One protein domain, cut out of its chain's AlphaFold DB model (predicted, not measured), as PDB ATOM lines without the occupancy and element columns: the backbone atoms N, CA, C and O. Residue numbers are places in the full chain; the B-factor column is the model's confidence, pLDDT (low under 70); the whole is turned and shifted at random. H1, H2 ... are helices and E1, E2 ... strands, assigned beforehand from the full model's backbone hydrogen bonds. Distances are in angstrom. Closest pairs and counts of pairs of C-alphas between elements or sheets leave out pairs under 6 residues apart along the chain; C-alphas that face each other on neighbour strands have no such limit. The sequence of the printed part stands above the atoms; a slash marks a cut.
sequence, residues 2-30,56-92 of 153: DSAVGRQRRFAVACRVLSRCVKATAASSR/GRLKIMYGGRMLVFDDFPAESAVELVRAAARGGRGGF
ATOM      1  N   ASP A   2     175.398 232.505 164.206       50.97
ATOM      2  CA  ASP A   2     176.220 233.198 163.198       50.97
ATOM      3  C   ASP A   2     176.095 234.725 163.201       50.97
ATOM      4  O   ASP A   2     176.975 235.447 162.727       50.97
ATOM      5  N   SER A   3     175.022 235.248 163.797       55.84
ATOM      6  CA  SER A   3     174.739 236.684 163.801       55.84
ATOM      7  C   SER A   3     175.744 237.487 164.635       55.84
ATOM      8  O   SER A   3     176.016 238.638 164.304       55.84
ATOM      9  N   ALA A   4     176.328 236.905 165.688       54.25
ATOM     10  CA  ALA A   4     177.316 237.575 166.543       54.25
ATOM     11  C   ALA A   4     178.682 237.721 165.856       54.25
ATOM     12  O   ALA A   4     179.253 238.812 165.824       54.25
ATOM     13  N   VAL A   5     179.159 236.652 165.213       58.69
ATOM     14  CA  VAL A   5     180.409 236.656 164.438       58.69
ATOM     15  C   VAL A   5     180.287 237.575 163.220       58.69
ATOM     16  O   VAL A   5     181.212 238.331 162.920       58.69
ATOM     17  N   GLY A   6     179.124 237.591 162.560       60.38
ATOM     18  CA  GLY A   6     178.829 238.532 161.478       60.38
ATOM     19  C   GLY A   6     178.888 239.995 161.929       60.38
ATOM     20  O   GLY A   6     179.463 240.827 161.228       60.38
ATOM     21  N   ARG A   7     178.366 240.316 163.123       63.50
ATOM     22  CA  ARG A   7     178.434 241.667 163.709       63.50
ATOM     23  C   ARG A   7     179.860 242.075 164.084       63.50
ATOM     24  O   ARG A   7     180.275 243.178 163.743       63.50
ATOM     25  N   GLN A   8     180.631 241.184 164.712       65.88
ATOM     26  CA  GLN A   8     182.025 241.457 165.085       65.88
ATOM     27  C   GLN A   8     182.922 241.684 163.860       65.88
ATOM     28  O   GLN A   8     183.741 242.602 163.855       65.88
ATOM     29  N   ARG A   9     182.729 240.910 162.781       73.69
ATOM     30  CA  ARG A   9     183.455 241.101 161.514       73.69
ATOM     31  C   ARG A   9     183.116 242.440 160.851       73.69
ATOM     32  O   ARG A   9     184.013 243.101 160.342       73.69
ATOM     33  N   ARG A  10     181.853 242.873 160.901       74.19
ATOM     34  CA  ARG A  10     181.404 244.161 160.336       74.19
ATOM     35  C   ARG A  10     181.912 245.358 161.138       74.19
ATOM     36  O   ARG A  10     182.391 246.319 160.548       74.19
ATOM     37  N   PHE A  11     181.892 245.265 162.467       75.56
ATOM     38  CA  PHE A  11     182.495 246.271 163.341       75.56
ATOM     39  C   PHE A  11     184.001 246.407 163.082       75.56
ATOM     40  O   PHE A  11     184.498 247.513 162.900       75.56
ATOM     41  N   ALA A  12     184.718 245.284 162.966       81.88
ATOM     42  CA  ALA A  12     186.143 245.297 162.646       81.88
ATOM     43  C   ALA A  12     186.441 245.950 161.283       81.88
ATOM     44  O   ALA A  12     187.443 246.649 161.150       81.88
ATOM     45  N   VAL A  13     185.572 245.761 160.282       84.38
ATOM     46  CA  VAL A  13     185.683 246.435 158.977       84.38
ATOM     47  C   VAL A  13     185.465 247.944 159.121       84.38
ATOM     48  O   VAL A  13     186.314 248.709 158.672       84.38
ATOM     49  N   ALA A  14     184.411 248.376 159.818       85.50
ATOM     50  CA  ALA A  14     184.150 249.796 160.062       85.50
ATOM     51  C   ALA A  14     185.303 250.476 160.829       85.50
ATOM     52  O   ALA A  14     185.760 251.548 160.439       85.50
ATOM     53  N   CYS A  15     185.853 249.825 161.860       80.69
ATOM     54  CA  CYS A  15     187.005 250.335 162.609       80.69
ATOM     55  C   CYS A  15     188.280 250.452 161.760       80.69
ATOM     56  O   CYS A  15     189.086 251.360 161.989       80.69
ATOM     57  N   ARG A  16     188.481 249.556 160.784       85.19
ATOM     58  CA  ARG A  16     189.609 249.638 159.843       85.19
ATOM     59  C   ARG A  16     189.451 250.806 158.876       85.19
ATOM     60  O   ARG A  16     190.423 251.530 158.691       85.19
ATOM     61  N   VAL A  17     188.260 251.004 158.303       85.56
ATOM     62  CA  VAL A  17     187.964 252.157 157.430       85.56
ATOM     63  C   VAL A  17     188.187 253.455 158.205       85.56
ATOM     64  O   VAL A  17     189.009 254.272 157.805       85.56
ATOM     65  N   LEU A  18     187.599 253.567 159.399       81.88
ATOM     66  CA  LEU A  18     187.763 254.730 160.269       81.88
ATOM     67  C   LEU A  18     189.239 255.014 160.608       81.88
ATOM     68  O   LEU A  18     189.686 256.152 160.503       81.88
ATOM     69  N   SER A  19     190.025 253.987 160.956       82.56
ATOM     70  CA  SER A  19     191.461 254.153 161.245       82.56
ATOM     71  C   SER A  19     192.261 254.646 160.037       82.56
ATOM     72  O   SER A  19     193.255 255.349 160.212       82.56
ATOM     73  N   ARG A  20     191.860 254.281 158.813       82.50
ATOM     74  CA  ARG A  20     192.505 254.767 157.585       82.50
ATOM     75  C   ARG A  20     192.147 256.222 157.326       82.50
ATOM     76  O   ARG A  20     193.054 257.000 157.058       82.50
ATOM     77  N   CYS A  21     190.883 256.596 157.491       74.44
ATOM     78  CA  CYS A  21     190.428 257.970 157.298       74.44
ATOM     79  C   CYS A  21     191.049 258.921 158.333       74.44
ATOM     80  O   CYS A  21     191.587 259.957 157.958       74.44
ATOM     81  N   VAL A  22     191.092 258.525 159.612       79.62
ATOM     82  CA  VAL A  22     191.749 259.304 160.681       79.62
ATOM     83  C   VAL A  22     193.267 259.425 160.454       79.62
ATOM     84  O   VAL A  22     193.871 260.454 160.744       79.62
ATOM     85  N   LYS A  23     193.913 258.397 159.893       74.44
ATOM     86  CA  LYS A  23     195.343 258.456 159.551       74.44
ATOM     87  C   LYS A  23     195.615 259.295 158.294       74.44
ATOM     88  O   LYS A  23     196.642 259.964 158.230       74.44
ATOM     89  N   ALA A  24     194.709 259.277 157.318       66.38
ATOM     90  CA  ALA A  24     194.799 260.078 156.100       66.38
ATOM     91  C   ALA A  24     194.576 261.574 156.378       66.38
ATOM     92  O   ALA A  24     195.338 262.389 155.870       66.38
ATOM     93  N   THR A  25     193.625 261.935 157.248       57.66
ATOM     94  CA  THR A  25     193.439 263.333 157.686       57.66
ATOM     95  C   THR A  25     194.655 263.844 158.470       57.66
ATOM     96  O   THR A  25     195.167 264.922 158.182       57.66
ATOM     97  N   ALA A  26     195.260 263.014 159.334       56.59
ATOM     98  CA  ALA A  26     196.517 263.364 160.001       56.59
ATOM     99  C   ALA A  26     197.676 263.591 159.006       56.59
ATOM    100  O   ALA A  26     198.485 264.497 159.202       56.59
ATOM    101  N   ALA A  27     197.741 262.815 157.917       52.81
ATOM    102  CA  ALA A  27     198.737 262.989 156.857       52.81
ATOM    103  C   ALA A  27     198.466 264.211 155.956       52.81
ATOM    104  O   ALA A  27     199.416 264.791 155.428       52.81
ATOM    105  N   SER A  28     197.197 264.599 155.802       51.66
ATOM    106  CA  SER A  28     196.769 265.783 155.051       51.66
ATOM    107  C   SER A  28     196.872 267.076 155.862       51.66
ATOM    108  O   SER A  28     196.975 268.143 155.271       51.66
ATOM    109  N   SER A  29     196.937 267.000 157.196       51.34
ATOM    110  CA  SER A  29     197.140 268.156 158.087       51.34
ATOM    111  C   SER A  29     198.559 268.748 158.051       51.34
ATOM    112  O   SER A  29     198.937 269.539 158.918       51.34
ATOM    113  N   ARG A  30     199.368 268.414 157.034       42.72
ATOM    114  CA  ARG A  30     200.546 269.222 156.716       42.72
ATOM    115  C   ARG A  30     200.033 270.612 156.390       42.72
ATOM    116  O   ARG A  30     199.459 270.794 155.326       42.72
ATOM    117  N   GLY A  56     182.405 267.790 156.751       61.81
ATOM    118  CA  GLY A  56     183.811 267.668 157.165       61.81
ATOM    119  C   GLY A  56     184.015 267.270 158.632       61.81
ATOM    120  O   GLY A  56     185.069 266.761 159.000       61.81
ATOM    121  N   ARG A  57     183.015 267.480 159.502       71.25
ATOM    122  CA  ARG A  57     183.218 267.410 160.957       71.25
ATOM    123  C   ARG A  57     182.685 266.114 161.574       71.25
ATOM    124  O   ARG A  57     181.520 266.036 161.961       71.25
ATOM    125  N   LEU A  58     183.542 265.110 161.759       81.94
ATOM    126  CA  LEU A  58     183.178 263.854 162.429       81.94
ATOM    127  C   LEU A  58     183.347 263.956 163.953       81.94
ATOM    128  O   LEU A  58     184.429 264.257 164.450       81.94
ATOM    129  N   LYS A  59     182.292 263.629 164.713       86.50
ATOM    130  CA  LYS A  59     182.309 263.594 166.186       86.50
ATOM    131  C   LYS A  59     182.141 262.162 166.694       86.50
ATOM    132  O   LYS A  59     181.134 261.519 166.414       86.50
ATOM    133  N   ILE A  60     183.103 261.661 167.466       87.06
ATOM    134  CA  ILE A  60     183.079 260.315 168.053       87.06
ATOM    135  C   ILE A  60     183.069 260.429 169.576       87.06
ATOM    136  O   ILE A  60     184.010 260.946 170.173       87.06
ATOM    137  N   MET A  61     182.023 259.899 170.210       85.62
ATOM    138  CA  MET A  61     181.939 259.785 171.667       85.62
ATOM    139  C   MET A  61     182.402 258.405 172.129       85.62
ATOM    140  O   MET A  61     181.843 257.389 171.715       85.62
ATOM    141  N   TYR A  62     183.382 258.354 173.030       84.69
ATOM    142  CA  TYR A  62     183.858 257.107 173.628       84.69
ATOM    143  C   TYR A  62     184.190 257.283 175.115       84.69
ATOM    144  O   TYR A  62     185.054 258.080 175.484       84.69
ATOM    145  N   GLY A  63     183.515 256.523 175.987       77.12
ATOM    146  CA  GLY A  63     183.791 256.514 177.432       77.12
ATOM    147  C   GLY A  63     183.655 257.888 178.102       77.12
ATOM    148  O   GLY A  63     184.469 258.224 178.955       77.12
ATOM    149  N   GLY A  64     182.689 258.702 177.660       84.44
ATOM    150  CA  GLY A  64     182.481 260.074 178.141       84.44
ATOM    151  C   GLY A  64     183.395 261.132 177.510       84.44
ATOM    152  O   GLY A  64     183.263 262.306 177.835       84.44
ATOM    153  N   ARG A  65     184.295 260.751 176.593       71.00
ATOM    154  CA  ARG A  65     185.191 261.675 175.881       71.00
ATOM    155  C   ARG A  65     184.706 261.917 174.453       71.00
ATOM    156  O   ARG A  65     184.326 260.962 173.777       71.00
ATOM    157  N   MET A  66     184.743 263.176 174.016       82.44
ATOM    158  CA  MET A  66     184.398 263.600 172.656       82.44
ATOM    159  C   MET A  66     185.669 263.792 171.828       82.44
ATOM    160  O   MET A  66     186.536 264.568 172.214       82.44
ATOM    161  N   LEU A  67     185.773 263.095 170.697       81.56
ATOM    162  CA  LEU A  67     186.787 263.334 169.673       81.56
ATOM    163  C   LEU A  67     186.118 264.039 168.491       81.56
ATOM    164  O   LEU A  67     185.113 263.542 167.987       81.56
ATOM    165  N   VAL A  68     186.658 265.180 168.066       86.56
ATOM    166  CA  VAL A  68     186.162 265.973 166.932       86.56
ATOM    167  C   VAL A  68     187.248 265.998 165.861       86.56
ATOM    168  O   VAL A  68     188.394 266.313 166.164       86.56
ATOM    169  N   PHE A  69     186.895 265.633 164.633       82.25
ATOM    170  CA  PHE A  69     187.755 265.709 163.454       82.25
ATOM    171  C   PHE A  69     187.147 266.737 162.509       82.25
ATOM    172  O   PHE A  69     186.014 266.520 162.102       82.25
ATOM    173  N   ASP A  70     187.853 267.823 162.193       82.31
ATOM    174  CA  ASP A  70     187.343 268.911 161.339       82.31
ATOM    175  C   ASP A  70     187.510 268.649 159.828       82.31
ATOM    176  O   ASP A  70     186.745 269.190 159.035       82.31
ATOM    177  N   ASP A  71     188.445 267.769 159.449       80.88
ATOM    178  CA  ASP A  71     188.796 267.448 158.056       80.88
ATOM    179  C   ASP A  71     188.504 265.972 157.721       80.88
ATOM    180  O   ASP A  71     189.406 265.174 157.431       80.88
ATOM    181  N   PHE A  72     187.242 265.559 157.827       79.75
ATOM    182  CA  PHE A  72     186.779 264.216 157.487       79.75
ATOM    183  C   PHE A  72     185.994 264.232 156.167       79.75
ATOM    184  O   PHE A  72     184.869 264.714 156.145       79.75
ATOM    185  N   PRO A  73     186.538 263.702 155.061       77.62
ATOM    186  CA  PRO A  73     185.919 263.850 153.748       77.62
ATOM    187  C   PRO A  73     184.576 263.110 153.644       77.62
ATOM    188  O   PRO A  73     184.439 261.965 154.092       77.62
ATOM    189  N   ALA A  74     183.607 263.738 152.973       75.88
ATOM    190  CA  ALA A  74     182.239 263.239 152.820       75.88
ATOM    191  C   ALA A  74     182.169 261.826 152.207       75.88
ATOM    192  O   ALA A  74     181.405 260.976 152.667       75.88
ATOM    193  N   GLU A  75     183.027 261.523 151.227       73.81
ATOM    194  CA  GLU A  75     183.101 260.200 150.587       73.81
ATOM    195  C   GLU A  75     183.411 259.078 151.596       73.81
ATOM    196  O   GLU A  75     182.796 258.008 151.569       73.81
ATOM    197  N   SER A  76     184.310 259.351 152.550       73.81
ATOM    198  CA  SER A  76     184.662 258.414 153.625       73.81
ATOM    199  C   SER A  76     183.530 258.243 154.645       73.81
ATOM    200  O   SER A  76     183.369 257.162 155.219       73.81
ATOM    201  N   ALA A  77     182.713 259.277 154.867       78.25
ATOM    202  CA  ALA A  77     181.550 259.206 155.757       78.25
ATOM    203  C   ALA A  77     180.463 258.298 155.188       78.25
ATOM    204  O   ALA A  77     179.902 257.468 155.908       78.25
ATOM    205  N   VAL A  78     180.224 258.393 153.883       80.19
ATOM    206  CA  VAL A  78     179.265 257.541 153.181       80.19
ATOM    207  C   VAL A  78     179.674 256.068 153.273       80.19
ATOM    208  O   VAL A  78     178.829 255.210 153.544       80.19
ATOM    209  N   GLU A  79     180.961 255.751 153.108       79.81
ATOM    210  CA  GLU A  79     181.460 254.379 153.259       79.81
ATOM    211  C   GLU A  79     181.279 253.861 154.694       79.81
ATOM    212  O   GLU A  79     180.796 252.740 154.900       79.81
ATOM    213  N   LEU A  80     181.579 254.696 155.694       80.25
ATOM    214  CA  LEU A  80     181.404 254.364 157.107       80.25
ATOM    215  C   LEU A  80     179.933 254.082 157.456       80.25
ATOM    216  O   LEU A  80     179.629 253.063 158.082       80.25
ATOM    217  N   VAL A  81     179.012 254.947 157.021       82.62
ATOM    218  CA  VAL A  81     177.567 254.790 157.252       82.62
ATOM    219  C   VAL A  81     177.042 253.540 156.551       82.62
ATOM    220  O   VAL A  81     176.319 252.757 157.166       82.62
ATOM    221  N   ARG A  82     177.447 253.278 155.303       82.31
ATOM    222  CA  ARG A  82     177.058 252.059 154.567       82.31
ATOM    223  C   ARG A  82     177.578 250.787 155.242       82.31
ATOM    224  O   ARG A  82     176.843 249.798 155.337       82.31
ATOM    225  N   ALA A  83     178.814 250.803 155.741       76.31
ATOM    226  CA  ALA A  83     179.390 249.687 156.486       76.31
ATOM    227  C   ALA A  83     178.646 249.433 157.812       76.31
ATOM    228  O   ALA A  83     178.391 248.279 158.165       76.31
ATOM    229  N   ALA A  84     178.241 250.499 158.512       70.50
ATOM    230  CA  ALA A  84     177.495 250.428 159.769       70.50
ATOM    231  C   ALA A  84     176.020 250.028 159.580       70.50
ATOM    232  O   ALA A  84     175.512 249.198 160.338       70.50
ATOM    233  N   ALA A  85     175.340 250.537 158.548       73.00
ATOM    234  CA  ALA A  85     173.943 250.226 158.231       73.00
ATOM    235  C   ALA A  85     173.736 248.727 157.958       73.00
ATOM    236  O   ALA A  85     172.754 248.129 158.393       73.00
ATOM    237  N   ARG A  86     174.729 248.070 157.346       63.00
ATOM    238  CA  ARG A  86     174.752 246.608 157.162       63.00
ATOM    239  C   ARG A  86     174.941 245.818 158.474       63.00
ATOM    240  O   ARG A  86     174.826 244.589 158.480       63.00
ATOM    241  N   GLY A  87     175.243 246.487 159.588       58.16
ATOM    242  CA  GLY A  87     175.428 245.908 160.925       58.16
ATOM    243  C   GLY A  87     174.392 246.338 161.975       58.16
ATOM    244  O   GLY A  87     174.407 245.805 163.084       58.16
ATOM    245  N   GLY A  88     173.490 247.264 161.649       57.38
ATOM    246  CA  GLY A  88     172.643 247.965 162.615       57.38
ATOM    247  C   GLY A  88     171.281 247.326 162.880       57.38
ATOM    248  O   GLY A  88     170.265 247.896 162.514       57.38
ATOM    249  N   ARG A  89     171.244 246.184 163.576       50.28
ATOM    250  CA  ARG A  89     170.144 245.822 164.497       50.28
ATOM    251  C   ARG A  89     170.726 244.982 165.625       50.28
ATOM    252  O   ARG A  89     170.875 243.767 165.510       50.28
ATOM    253  N   GLY A  90     171.130 245.650 166.695       48.84
ATOM    254  CA  GLY A  90     171.728 244.998 167.851       48.84
ATOM    255  C   GLY A  90     172.428 246.011 168.730       48.84
ATOM    256  O   GLY A  90     173.653 246.013 168.802       48.84
ATOM    257  N   GLY A  91     171.639 246.869 169.383       47.94
ATOM    258  CA  GLY A  91     172.098 247.541 170.593       47.94
ATOM    259  C   GLY A  91     172.673 246.511 171.565       47.94
ATOM    260  O   GLY A  91     172.344 245.329 171.474       47.94
ATOM    261  N   PHE A  92     173.568 246.961 172.443       52.12
ATOM    262  CA  PHE A  92     174.208 246.166 173.490       52.12
ATOM    263  C   PHE A  92     173.198 245.239 174.190       52.12
ATOM    264  O   PHE A  92     172.537 245.617 175.155       52.12
TER     265      PHE A  92
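Overview. This is residues 2 to 30 and 56 to 92 of the 153 residues of the protein "Tify domain-containing protein" of Oryza punctata (UniProt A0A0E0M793). A slim hairpin of two strands, E1 and E2, stands beside a pair of helices, with its tip, residues 61 to 66, sticking out. The long helix H1 makes the longest axis, and the shorter H2 lies side by side with part of it, running opposite ways. The printed part has 66 residues with two named helices and two named strands, in the order H1, E1, E2, H2; the sheet, E1 - E2, is antiparallel and the class is mixed, helices and strands. The whole is only just loose, close to compact, with a radius of gyration of the C-alphas of 13.1 A, and elongated, spanning 44 by 26 by 15 A.

Along the chain. E1 is residues 58 to 62, 13.1 A from first to last C-alpha, and E2 is residues 65 to 69, 13.3 A. H1, residues 2 to 28, is 39.4 A long and begins at C-alpha 2, (176.220, 233.198, 163.198). H2, residues 74 to 85, is 16.4 A long and ends at C-alpha 85, (173.943, 250.226, 158.231).

Arrangement. E1 and E2 form a hairpin, antiparallel at 161 degrees between their directions; N 60 and O 67 are 2.8 A apart and N 62 and O 65 are 2.9 A apart, within hydrogen-bond range. H1 and E2 are only just apart, at 8.0 A between their closest C-alphas. E1 and H2 are also only just apart, at 8.3 A. H1 touches H2 with residues 10 to 21 alone; the closest C-alphas, of Ala 14 and Ala 83, are 6.0 A apart. The two helices stand at a shallow tilt of 13 degrees, opposite ways. In H1 and H2 every O i to N i+4 pair is within hydrogen-bond range.

Size, cuts and confidence. The C-alphas farthest apart, of Asp 2 and Arg 30, are 43.9 A from each other. Residues 31 to 55 are not printed, and C-alphas 30 and 56 are 16.8 A apart across this cut, which lies in the link from H1 to E1. The links E1 to E2 and E2 to H2 are tight. The mean pLDDT of the printed part is 71.8, and it is under 70 at residues 2 to 8, 24 to 30, 56 and 86 to 92.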